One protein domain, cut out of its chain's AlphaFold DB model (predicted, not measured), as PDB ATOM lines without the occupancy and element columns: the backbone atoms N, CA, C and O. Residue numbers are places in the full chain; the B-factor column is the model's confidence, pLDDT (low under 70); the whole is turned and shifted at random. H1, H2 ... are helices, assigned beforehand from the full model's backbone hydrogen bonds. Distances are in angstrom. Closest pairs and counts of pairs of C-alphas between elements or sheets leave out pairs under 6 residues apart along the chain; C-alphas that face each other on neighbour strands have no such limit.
ATOM      1  N   GLN A  50     278.086 106.436 221.179       91.00
ATOM      2  CA  GLN A  50     279.141 105.823 220.379       91.00
ATOM      3  C   GLN A  50     278.733 104.434 219.876       91.00
ATOM      4  O   GLN A  50     278.957 104.143 218.703       91.00
ATOM      5  N   GLU A  51     278.090 103.613 220.708       90.62
ATOM      6  CA  GLU A  51     277.533 102.317 220.304       90.62
ATOM      7  C   GLU A  51     276.495 102.474 219.189       90.62
ATOM      8  O   GLU A  51     276.576 101.778 218.180       90.62
ATOM      9  N   GLN A  52     275.584 103.447 219.300       90.50
ATOM     10  CA  GLN A  52     274.614 103.736 218.236       90.50
ATOM     11  C   GLN A  52     275.293 104.106 216.913       90.50
ATOM     12  O   GLN A  52     274.943 103.570 215.863       90.50
ATOM     13  N   LYS A  53     276.315 104.967 216.950       91.62
ATOM     14  CA  LYS A  53     277.087 105.318 215.748       91.62
ATOM     15  C   LYS A  53     277.830 104.120 215.163       91.62
ATOM     16  O   LYS A  53     277.967 104.039 213.946       91.62
ATOM     17  N   LEU A  54     278.325 103.206 216.000       92.75
ATOM     18  CA  LEU A  54     278.974 101.979 215.536       92.75
ATOM     19  C   LEU A  54     277.983 101.054 214.824       92.75
ATOM     20  O   LEU A  54     278.336 100.508 213.783       92.75
ATOM     21  N   LEU A  55     276.752 100.933 215.328       92.12
ATOM     22  CA  LEU A  55     275.689 100.186 214.650       92.12
ATOM     23  C   LEU A  55     275.388 100.782 213.268       92.12
ATOM     24  O   LEU A  55     275.459 100.069 212.274       92.12
ATOM     25  N   GLU A  56     275.196 102.102 213.174       89.62
ATOM     26  CA  GLU A  56     274.973 102.770 211.881       89.62
ATOM     27  C   GLU A  56     276.138 102.588 210.893       89.62
ATOM     28  O   GLU A  56     275.943 102.573 209.675       89.62
ATOM     29  N   VAL A  57     277.375 102.524 211.396       91.19
ATOM     30  CA  VAL A  57     278.558 102.275 210.565       91.19
ATOM     31  C   VAL A  57     278.575 100.830 210.076       91.19
ATOM     32  O   VAL A  57     278.833 100.622 208.891       91.19
ATOM     33  N   ASN A  58     278.275  99.861 210.942       91.12
ATOM     34  CA  ASN A  58     278.185  98.453 210.557       91.12
ATOM     35  C   ASN A  58     277.120  98.250 209.474       91.12
ATOM     36  O   ASN A  58     277.442  97.699 208.426       91.12
ATOM     37  N   ASP A  59     275.927  98.826 209.640       90.00
ATOM     38  CA  ASP A  59     274.853  98.733 208.642       90.00
ATOM     39  C   ASP A  59     275.289  99.293 207.273       90.00
ATOM     40  O   ASP A  59     275.006  98.726 206.213       90.00
ATOM     41  N   LYS A  60     276.037 100.407 207.266       89.44
ATOM     42  CA  LYS A  60     276.594 100.982 206.029       89.44
ATOM     43  C   LYS A  60     277.653 100.078 205.400       89.44
ATOM     44  O   LYS A  60     277.713  99.997 204.172       89.44
ATOM     45  N   VAL A  61     278.496  99.438 206.210       91.31
ATOM     46  CA  VAL A  61     279.530  98.501 205.745       91.31
ATOM     47  C   VAL A  61     278.898  97.238 205.162       91.31
ATOM     48  O   VAL A  61     279.326  96.794 204.094       91.31
ATOM     49  N   ASP A  62     277.857  96.709 205.797       90.25
ATOM     50  CA  ASP A  62     277.118  95.541 205.317       90.25
ATOM     51  C   ASP A  62     276.452  95.842 203.972       90.25
ATOM     52  O   ASP A  62     276.691  95.139 202.990       90.25
ATOM     53  N   ASN A  63     275.761  96.981 203.857       89.69
ATOM     54  CA  ASN A  63     275.161  97.414 202.594       89.69
ATOM     55  C   ASN A  63     276.202  97.591 201.466       89.69
ATOM     56  O   ASN A  63     275.959  97.213 200.318       89.69
ATOM     57  N   ILE A  64     277.391  98.134 201.762       89.81
ATOM     58  CA  ILE A  64     278.485  98.210 200.775       89.81
ATOM     59  C   ILE A  64     278.940  96.807 200.369       89.81
ATOM     60  O   ILE A  64     279.127  96.546 199.177       89.81
ATOM     61  N   SER A  65     279.118  95.912 201.340       88.69
ATOM     62  CA  SER A  65     279.567  94.539 201.106       88.69
ATOM     63  C   SER A  65     278.592  93.788 200.203       88.69
ATOM     64  O   SER A  65     279.019  93.149 199.240       88.69
ATOM     65  N   GLU A  66     277.289  93.945 200.424       88.50
ATOM     66  CA  GLU A  66     276.245  93.373 199.574       88.50
ATOM     67  C   GLU A  66     276.272  93.940 198.146       88.50
ATOM     68  O   GLU A  66     276.253  93.179 197.172       88.50
ATOM     69  N   ILE A  67     276.396  95.267 197.986       89.25
ATOM     70  CA  ILE A  67     276.508  95.900 196.660       89.25
ATOM     71  C   ILE A  67     277.727  95.357 195.901       89.25
ATOM     72  O   ILE A  67     277.653  95.076 194.698       89.25
ATOM     73  N   VAL A  68     278.859  95.198 196.589       87.62
ATOM     74  CA  VAL A  68     280.092  94.668 196.000       87.62
ATOM     75  C   VAL A  68     279.935  93.187 195.640       87.62
ATOM     76  O   VAL A  68     280.341  92.801 194.539       87.62
ATOM     77  N   ALA A  69     279.291  92.385 196.491       85.56
ATOM     78  CA  ALA A  69     279.114  90.944 196.313       85.56
ATOM     79  C   ALA A  69     278.141  90.546 195.188       85.56
ATOM     80  O   ALA A  69     278.179  89.401 194.737       85.56
ATOM     81  N   LEU A  70     277.297  91.463 194.696       77.94
ATOM     82  CA  LEU A  70     276.306  91.148 193.658       77.94
ATOM     83  C   LEU A  70     276.907  90.465 192.423       77.94
ATOM     84  O   LEU A  70     277.893  90.928 191.834       77.94
ATOM     85  N   ASN A  71     276.276  89.359 192.033       71.88
ATOM     86  CA  ASN A  71     276.714  88.481 190.956       71.88
ATOM     87  C   ASN A  71     276.235  88.984 189.581       71.88
ATOM     88  O   ASN A  71     275.254  89.701 189.445       71.88
ATOM     89  N   THR A  72     276.915  88.576 188.514       68.62
ATOM     90  CA  THR A  72     276.681  89.050 187.148       68.62
ATOM     91  C   THR A  72     275.562  88.316 186.404       68.62
ATOM     92  O   THR A  72     275.267  88.683 185.269       68.62
ATOM     93  N   ALA A  73     274.918  87.306 186.996       81.56
ATOM     94  CA  ALA A  73     273.925  86.476 186.306       81.56
ATOM     95  C   ALA A  73     272.687  87.268 185.837       81.56
ATOM     96  O   ALA A  73     272.211  87.054 184.726       81.56
ATOM     97  N   ASN A  74     272.199  88.213 186.648       87.25
ATOM     98  CA  ASN A  74     271.044  89.060 186.328       87.25
ATOM     99  C   ASN A  74     271.405  90.553 186.335       87.25
ATOM    100  O   ASN A  74     270.605  91.422 186.702       87.25
ATOM    101  N   TRP A  75     272.633  90.855 185.909       91.69
ATOM    102  CA  TRP A  75     273.230  92.181 186.045       91.69
ATOM    103  C   TRP A  75     272.357  93.300 185.476       91.69
ATOM    104  O   TRP A  75     272.325  94.395 186.028       91.69
ATOM    105  N   ARG A  76     271.625  93.050 184.385       93.00
ATOM    106  CA  ARG A  76     270.813  94.063 183.699       93.00
ATOM    107  C   ARG A  76     269.643  94.552 184.554       93.00
ATOM    108  O   ARG A  76     269.366  95.749 184.592       93.00
ATOM    109  N   ASN A  77     268.972  93.640 185.254       91.62
ATOM    110  CA  ASN A  77     267.873  93.996 186.150       91.62
ATOM    111  C   ASN A  77     268.396  94.643 187.434       91.62
ATOM    112  O   ASN A  77     267.852  95.656 187.872       91.62
ATOM    113  N   GLU A  78     269.475  94.104 188.001       90.00
ATOM    114  CA  GLU A  78     270.082  94.611 189.236       90.00
ATOM    115  C   GLU A  78     270.641  96.025 189.063       90.00
ATOM    116  O   GLU A  78     270.291  96.937 189.813       90.00
ATOM    117  N   THR A  79     271.431  96.251 188.011       92.38
ATOM    118  CA  THR A  79     271.939  97.588 187.674       92.38
ATOM    119  C   THR A  79     270.795  98.564 187.400       92.38
ATOM    120  O   THR A  79     270.816  99.692 187.891       92.38
ATOM    121  N   GLY A  80     269.741  98.128 186.703       92.25
ATOM    122  CA  GLY A  80     268.530  98.923 186.507       92.25
ATOM    123  C   GLY A  80     267.811  99.288 187.815       92.25
ATOM    124  O   GLY A  80     267.335 100.419 187.949       92.25
ATOM    125  N   ASN A  81     267.745  98.367 188.783       91.44
ATOM    126  CA  ASN A  81     267.201  98.627 190.119       91.44
ATOM    127  C   ASN A  81     268.036  99.681 190.853       91.44
ATOM    128  O   ASN A  81     267.464 100.633 191.385       91.44
ATOM    129  N   PHE A  82     269.365  99.563 190.827       91.94
ATOM    130  CA  PHE A  82     270.247 100.554 191.441       91.94
ATOM    131  C   PHE A  82     270.052 101.938 190.854       91.94
ATOM    132  O   PHE A  82     269.806 102.883 191.596       91.94
ATOM    133  N   ILE A  83     270.064 102.066 189.531       93.06
ATOM    134  CA  ILE A  83     269.908 103.366 188.877       93.06
ATOM    135  C   ILE A  83     268.553 104.001 189.219       93.06
ATOM    136  O   ILE A  83     268.480 105.209 189.446       93.06
ATOM    137  N   ARG A  84     267.484 103.199 189.323       92.44
ATOM    138  CA  ARG A  84     266.175 103.675 189.794       92.44
ATOM    139  C   ARG A  84     266.222 104.151 191.246       92.44
ATOM    140  O   ARG A  84     265.741 105.247 191.515       92.44
ATOM    141  N   LYS A  85     266.825 103.386 192.160       91.62
ATOM    142  CA  LYS A  85     266.975 103.784 193.572       91.62
ATOM    143  C   LYS A  85     267.813 105.067 193.720       91.62
ATOM    144  O   LYS A  85     267.415 105.960 194.462       91.62
ATOM    145  N   ILE A  86     268.901 105.210 192.952       91.94
ATOM    146  CA  ILE A  86     269.706 106.446 192.896       91.94
ATOM    147  C   ILE A  86     268.839 107.623 192.448       91.94
ATOM    148  O   ILE A  86     268.821 108.669 193.092       91.94
ATOM    149  N   ALA A  87     268.100 107.455 191.348       90.81
ATOM    150  CA  ALA A  87     267.246 108.508 190.814       90.81
ATOM    151  C   ALA A  87     266.154 108.930 191.806       90.81
ATOM    152  O   ALA A  87     265.882 110.119 191.938       90.81
ATOM    153  N   LEU A  88     265.564 107.976 192.535       90.31
ATOM    154  CA  LEU A  88     264.586 108.259 193.586       90.31
ATOM    155  C   LEU A  88     265.195 109.094 194.720       90.31
ATOM    156  O   LEU A  88     264.589 110.095 195.096       90.31
ATOM    157  N   LYS A  89     266.406 108.760 195.197       87.44
ATOM    158  CA  LYS A  89     267.115 109.576 196.205       87.44
ATOM    159  C   LYS A  89     267.437 110.995 195.704       87.44
ATOM    160  O   LYS A  89     267.446 111.925 196.498       87.44
ATOM    161  N   GLN A  90     267.642 111.175 194.397       84.69
ATOM    162  CA  GLN A  90     268.046 112.448 193.779       84.69
ATOM    163  C   GLN A  90     266.888 113.323 193.254       84.69
ATOM    164  O   GLN A  90     267.149 114.347 192.625       84.69
ATOM    165  N   GLY A  91     265.621 112.958 193.485       79.88
ATOM    166  CA  GLY A  91     264.464 113.779 193.085       79.88
ATOM    167  C   GLY A  91     263.655 113.267 191.881       79.88
ATOM    168  O   GLY A  91     262.865 114.013 191.307       79.88
ATOM    169  N   GLY A  92     263.806 111.996 191.494       76.25
ATOM    170  CA  GLY A  92     262.887 111.302 190.584       76.25
ATOM    171  C   GLY A  92     263.297 111.275 189.104       76.25
ATOM    172  O   GLY A  92     264.456 111.057 188.753       76.25
ATOM    173  N   GLY A  93     262.318 111.404 188.199       72.94
ATOM    174  CA  GLY A  93     262.451 111.017 186.782       72.94
ATOM    175  C   GLY A  93     263.516 111.766 185.966       72.94
ATOM    176  O   GLY A  93     264.161 111.157 185.113       72.94
ATOM    177  N   VAL A  94     263.747 113.057 186.239       78.44
ATOM    178  CA  VAL A  94     264.808 113.839 185.568       78.44
ATOM    179  C   VAL A  94     266.190 113.310 185.961       78.44
ATOM    180  O   VAL A  94     267.020 113.045 185.088       78.44
ATOM    181  N   ALA A  95     266.382 113.020 187.251       86.88
ATOM    182  CA  ALA A  95     267.622 112.456 187.770       86.88
ATOM    183  C   ALA A  95     267.941 111.088 187.145       86.88
ATOM    184  O   ALA A  95     269.105 110.782 186.898       86.88
ATOM    185  N   PHE A  96     266.936 110.275 186.793       89.31
ATOM    186  CA  PHE A  96     267.180 108.984 186.140       89.31
ATOM    187  C   PHE A  96     267.934 109.134 184.815       89.31
ATOM    188  O   PHE A  96     268.888 108.398 184.554       89.31
ATOM    189  N   LYS A  97     267.531 110.088 183.969       90.81
ATOM    190  CA  LYS A  97     268.180 110.308 182.670       90.81
ATOM    191  C   LYS A  97     269.616 110.803 182.847       90.81
ATOM    192  O   LYS A  97     270.514 110.305 182.169       90.81
ATOM    193  N   GLU A  98     269.825 111.739 183.767       92.50
ATOM    194  CA  GLU A  98     271.140 112.315 184.056       92.50
ATOM    195  C   GLU A  98     272.105 111.276 184.628       92.50
ATOM    196  O   GLU A  98     273.224 111.143 184.138       92.50
ATOM    197  N   ILE A  99     271.660 110.472 185.597       93.94
ATOM    198  CA  ILE A  99     272.472 109.405 186.191       93.94
ATOM    199  C   ILE A  99     272.837 108.353 185.142       93.94
ATOM    200  O   ILE A  99     274.000 107.966 185.045       93.94
ATOM    201  N   ASN A 100     271.893 107.938 184.291       93.81
ATOM    202  CA  ASN A 100     272.209 107.036 183.179       93.81
ATOM    203  C   ASN A 100     273.262 107.635 182.242       93.81
ATOM    204  O   ASN A 100     274.179 106.933 181.817       93.81
ATOM    205  N   GLN A 101     273.146 108.922 181.907       95.06
ATOM    206  CA  GLN A 101     274.123 109.596 181.057       95.06
ATOM    207  C   GLN A 101     275.512 109.617 181.703       95.06
ATOM    208  O   GLN A 101     276.487 109.305 181.019       95.06
ATOM    209  N   GLN A 102     275.597 109.921 183.000       96.00
ATOM    210  CA  GLN A 102     276.853 109.904 183.754       96.00
ATOM    211  C   GLN A 102     277.473 108.503 183.793       96.00
ATOM    212  O   GLN A 102     278.663 108.358 183.524       96.00
ATOM    213  N   ILE A 103     276.669 107.466 184.039       96.88
ATOM    214  CA  ILE A 103     277.127 106.070 184.049       96.88
ATOM    215  C   ILE A 103     277.666 105.672 182.676       96.88
ATOM    216  O   ILE A 103     278.784 105.173 182.582       96.88
ATOM    217  N   TYR A 104     276.921 105.915 181.592       97.25
ATOM    218  CA  TYR A 104     277.406 105.571 180.253       97.25
ATOM    219  C   TYR A 104     278.681 106.336 179.891       97.25
ATOM    220  O   TYR A 104     279.593 105.727 179.338       97.25
ATOM    221  N   ALA A 105     278.764 107.627 180.224       97.50
ATOM    222  CA  ALA A 105     279.959 108.427 179.978       97.50
ATOM    223  C   ALA A 105     281.174 107.880 180.739       97.50
ATOM    224  O   ALA A 105     282.260 107.774 180.174       97.50
ATOM    225  N   GLU A 106     280.990 107.470 181.993       97.81
ATOM    226  CA  GLU A 106     282.060 106.901 182.811       97.81
ATOM    227  C   GLU A 106     282.518 105.530 182.291       97.81
ATOM    228  O   GLU A 106     283.716 105.241 182.241       97.81
ATOM    229  N   VAL A 107     281.587 104.703 181.813       97.44
ATOM    230  CA  VAL A 107     281.907 103.415 181.181       97.44
ATOM    231  C   VAL A 107     282.646 103.616 179.855       97.44
ATOM    232  O   VAL A 107     283.623 102.914 179.586       97.44
ATOM    233  N   GLU A 108     282.229 104.585 179.035       96.75
ATOM    234  CA  GLU A 108     282.938 104.960 177.804       96.75
ATOM    235  C   GLU A 108     284.345 105.489 178.110       96.75
ATOM    236  O   GLU A 108     285.298 105.077 177.447       96.75
ATOM    237  N   ARG A 109     284.497 106.311 179.157       97.31
ATOM    238  CA  ARG A 109     285.787 106.848 179.615       97.31
ATOM    239  C   ARG A 109     286.750 105.745 180.061       97.31
ATOM    240  O   ARG A 109     287.906 105.759 179.651       97.31
ATOM    241  N   ARG A 110     286.294 104.783 180.874       95.88
ATOM    242  CA  ARG A 110     287.132 103.673 181.379       95.88
ATOM    243  C   ARG A 110     287.454 102.637 180.311       95.88
ATOM    244  O   ARG A 110     288.551 102.088 180.280       95.88
ATOM    245  N   GLY A 111     286.475 102.328 179.469       93.81
ATOM    246  CA  GLY A 111     286.584 101.261 178.482       93.81
ATOM    247  C   GLY A 111     287.093 101.700 177.111       93.81
ATOM    248  O   GLY A 111     287.382 100.841 176.281       93.81
ATOM    249  N   GLY A 112     287.173 103.009 176.848       95.06
ATOM    250  CA  GLY A 112     287.442 103.549 175.512       95.06
ATOM    251  C   GLY A 112     286.331 103.215 174.510       95.06
ATOM    252  O   GLY A 112     286.577 103.092 173.308       95.06
ATOM    253  N   PHE A 113     285.107 102.995 174.995       95.50
ATOM    254  CA  PHE A 113     283.984 102.579 174.162       95.50
ATOM    255  C   PHE A 113     283.298 103.775 173.502       95.50
ATOM    256  O   PHE A 113     283.293 104.886 174.017       95.50
ATOM    257  N   LYS A 114     282.679 103.521 172.347       96.25
ATOM    258  CA  LYS A 114     281.789 104.469 171.663       96.25
ATOM    259  C   LYS A 114     280.444 103.786 171.433       96.25
ATOM    260  O   LYS A 114     280.179 103.281 170.338       96.25
ATOM    261  N   LYS A 149     281.754  91.189 176.825       93.44
ATOM    262  CA  LYS A 149     282.032  90.785 178.215       93.44
ATOM    263  C   LYS A 149     282.825  91.845 178.990       93.44
ATOM    264  O   LYS A 149     282.568  92.041 180.177       93.44
ATOM    265  N   LYS A 150     283.761  92.551 178.343       95.06
ATOM    266  CA  LYS A 150     284.541  93.617 178.988       95.06
ATOM    267  C   LYS A 150     283.663  94.837 179.261       95.06
ATOM    268  O   LYS A 150     283.741  95.403 180.349       95.06
ATOM    269  N   ALA A 151     282.815  95.221 178.308       95.62
ATOM    270  CA  ALA A 151     281.867  96.315 178.507       95.62
ATOM    271  C   ALA A 151     280.873  96.004 179.634       95.62
ATOM    272  O   ALA A 151     280.622  96.873 180.462       95.62
ATOM    273  N   THR A 152     280.375  94.765 179.705       95.19
ATOM    274  CA  THR A 152     279.480  94.305 180.779       95.19
ATOM    275  C   THR A 152     280.140  94.443 182.151       95.19
ATOM    276  O   THR A 152     279.565  95.052 183.048       95.19
ATOM    277  N   GLN A 153     281.373  93.953 182.313       94.00
ATOM    278  CA  GLN A 153     282.099  94.047 183.587       94.00
ATOM    279  C   GLN A 153     282.338  95.498 184.020       94.00
ATOM    280  O   GLN A 153     282.051  95.861 185.160       94.00
ATOM    281  N   ILE A 154     282.803  96.352 183.102       95.62
ATOM    282  CA  ILE A 154     283.030  97.774 183.401       95.62
ATOM    283  C   ILE A 154     281.708  98.469 183.748       95.62
ATOM    284  O   ILE A 154     281.673  99.272 184.676       95.62
ATOM    285  N   TYR A 155     280.617  98.153 183.045       96.19
ATOM    286  CA  TYR A 155     279.301  98.721 183.333       96.19
ATOM    287  C   TYR A 155     278.813  98.360 184.738       96.19
ATOM    288  O   TYR A 155     278.436  99.254 185.493       96.19
ATOM    289  N   ILE A 156     278.885  97.083 185.119       94.88
ATOM    290  CA  ILE A 156     278.500  96.620 186.460       94.88
ATOM    291  C   ILE A 156     279.325  97.335 187.530       94.88
ATOM    292  O   ILE A 156     278.760  97.860 188.487       94.88
ATOM    293  N   GLN A 157     280.643  97.403 187.341       94.69
ATOM    294  CA  GLN A 157     281.549  98.056 188.279       94.69
ATOM    295  C   GLN A 157     281.201  99.539 188.473       94.69
ATOM    296  O   GLN A 157     281.075 100.004 189.603       94.69
ATOM    297  N   VAL A 158     280.973 100.273 187.379       96.06
ATOM    298  CA  VAL A 158     280.579 101.686 187.448       96.06
ATOM    299  C   VAL A 158     279.232 101.848 188.150       96.06
ATOM    300  O   VAL A 158     279.096 102.718 189.004       96.06
ATOM    301  N   VAL A 159     278.236 101.015 187.842       95.44
ATOM    302  CA  VAL A 159     276.925 101.116 188.503       95.44
ATOM    303  C   VAL A 159     277.033 100.846 190.006       95.44
ATOM    304  O   VAL A 159     276.428 101.584 190.779       95.44
ATOM    305  N   LYS A 160     277.828  99.853 190.431       93.69
ATOM    306  CA  LYS A 160     278.084  99.567 191.854       93.69
ATOM    307  C   LYS A 160     278.724 100.756 192.570       93.69
ATOM    308  O   LYS A 160     278.257 101.156 193.631       93.69
ATOM    309  N   GLU A 161     279.735 101.375 191.965       94.62
ATOM    310  CA  GLU A 161     280.379 102.574 192.519       94.62
ATOM    311  C   GLU A 161     279.409 103.752 192.644       94.62
ATOM    312  O   GLU A 161     279.419 104.464 193.648       94.62
ATOM    313  N   PHE A 162     278.530 103.939 191.657       94.88
ATOM    314  CA  PHE A 162     277.460 104.930 191.745       94.88
ATOM    315  C   PHE A 162     276.474 104.589 192.870       94.88
ATOM    316  O   PHE A 162     276.107 105.475 193.638       94.88
ATOM    317  N   ALA A 163     276.076 103.325 193.023       93.19
ATOM    318  CA  ALA A 163     275.205 102.895 194.118       93.19
ATOM    319  C   ALA A 163     275.819 103.209 195.494       93.19
ATOM    320  O   ALA A 163     275.131 103.765 196.349       93.19
ATOM    321  N   ILE A 164     277.119 102.950 195.673       93.12
ATOM    322  CA  ILE A 164     277.860 103.285 196.900       93.12
ATOM    323  C   ILE A 164     277.925 104.807 197.101       93.12
ATOM    324  O   ILE A 164     277.614 105.300 198.185       93.12
ATOM    325  N   LYS A 165     278.263 105.571 196.053       92.94
ATOM    326  CA  LYS A 165     278.357 107.042 196.102       92.94
ATOM    327  C   LYS A 165     277.056 107.698 196.564       92.94
ATOM    328  O   LYS A 165     277.096 108.671 197.310       92.94
ATOM    329  N   TYR A 166     275.918 107.181 196.110       92.19
ATOM    330  CA  TYR A 166     274.592 107.691 196.466       92.19
ATOM    331  C   TYR A 166     273.956 106.953 197.654       92.19
ATOM    332  O   TYR A 166     272.771 107.150 197.921       92.19
ATOM    333  N   GLN A 167     274.732 106.123 198.366       88.62
ATOM    334  CA  GLN A 167     274.304 105.375 199.552       88.62
ATOM    335  C   GLN A 167     272.988 104.625 199.318       88.62
ATOM    336  O   GLN A 167     272.040 104.743 200.089       88.62
TER     337      GLN A 167
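AT A GLANCE: This is residues 50 to 114 and 149 to 167 of the 171 residues of an uncharacterized protein of Lactococcus lactis subsp. cremoris TIFN6 (UniProt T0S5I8). The longest helix, H1, reaches out as an arm, residues 50 to 59 standing free, from a body of three helices, H2, H3 and H4, each touching the other two. The 84 printed residues hold four named helices, H1 to H4 along the chain, and no named strand: all helix. The whole is only just compact, close to loose, radius of gyration of the C-alphas 14.2 A, spanning 49 by 28 by 22 A.

HOW THE PARTS SIT: H1, residues 50 to 69, touches the hub H4, residues 149 to 165, with residues 64 to 68 alone, opposite ways at a shallow tilt of 15 degrees; the closest C-alphas, Ile 67 and Lys 160, are 6.2 A apart. H4 touches H2, residues 75 to 89, the same way at a shallow 26 degrees, closest C-alphas Phe 82 and Ala 163, 6.1 A. H3, residues 93 to 111, touches H4 with residues 103 to 111 alone, at a steep 50 degrees, closest C-alphas Val 107 and Tyr 155, 5.8 A. O i to N i+4 pairs are within hydrogen-bond range throughout H1, H2 and H4, and 14 of 15 in H3.

IN THESE COORDINATES: H1, 28.3 A long, begins at C-alpha 50 (279.141, 105.823, 220.379); H3 measures 27.3 A; H4, 24.4 A, ends at C-alpha 165 (278.357, 107.042, 196.102).

THE WHOLE: Residues 115 to 148 are cut out, a 15.2 A gap between C-alphas 114 and 149. Residue 72 alone is under pLDDT 70.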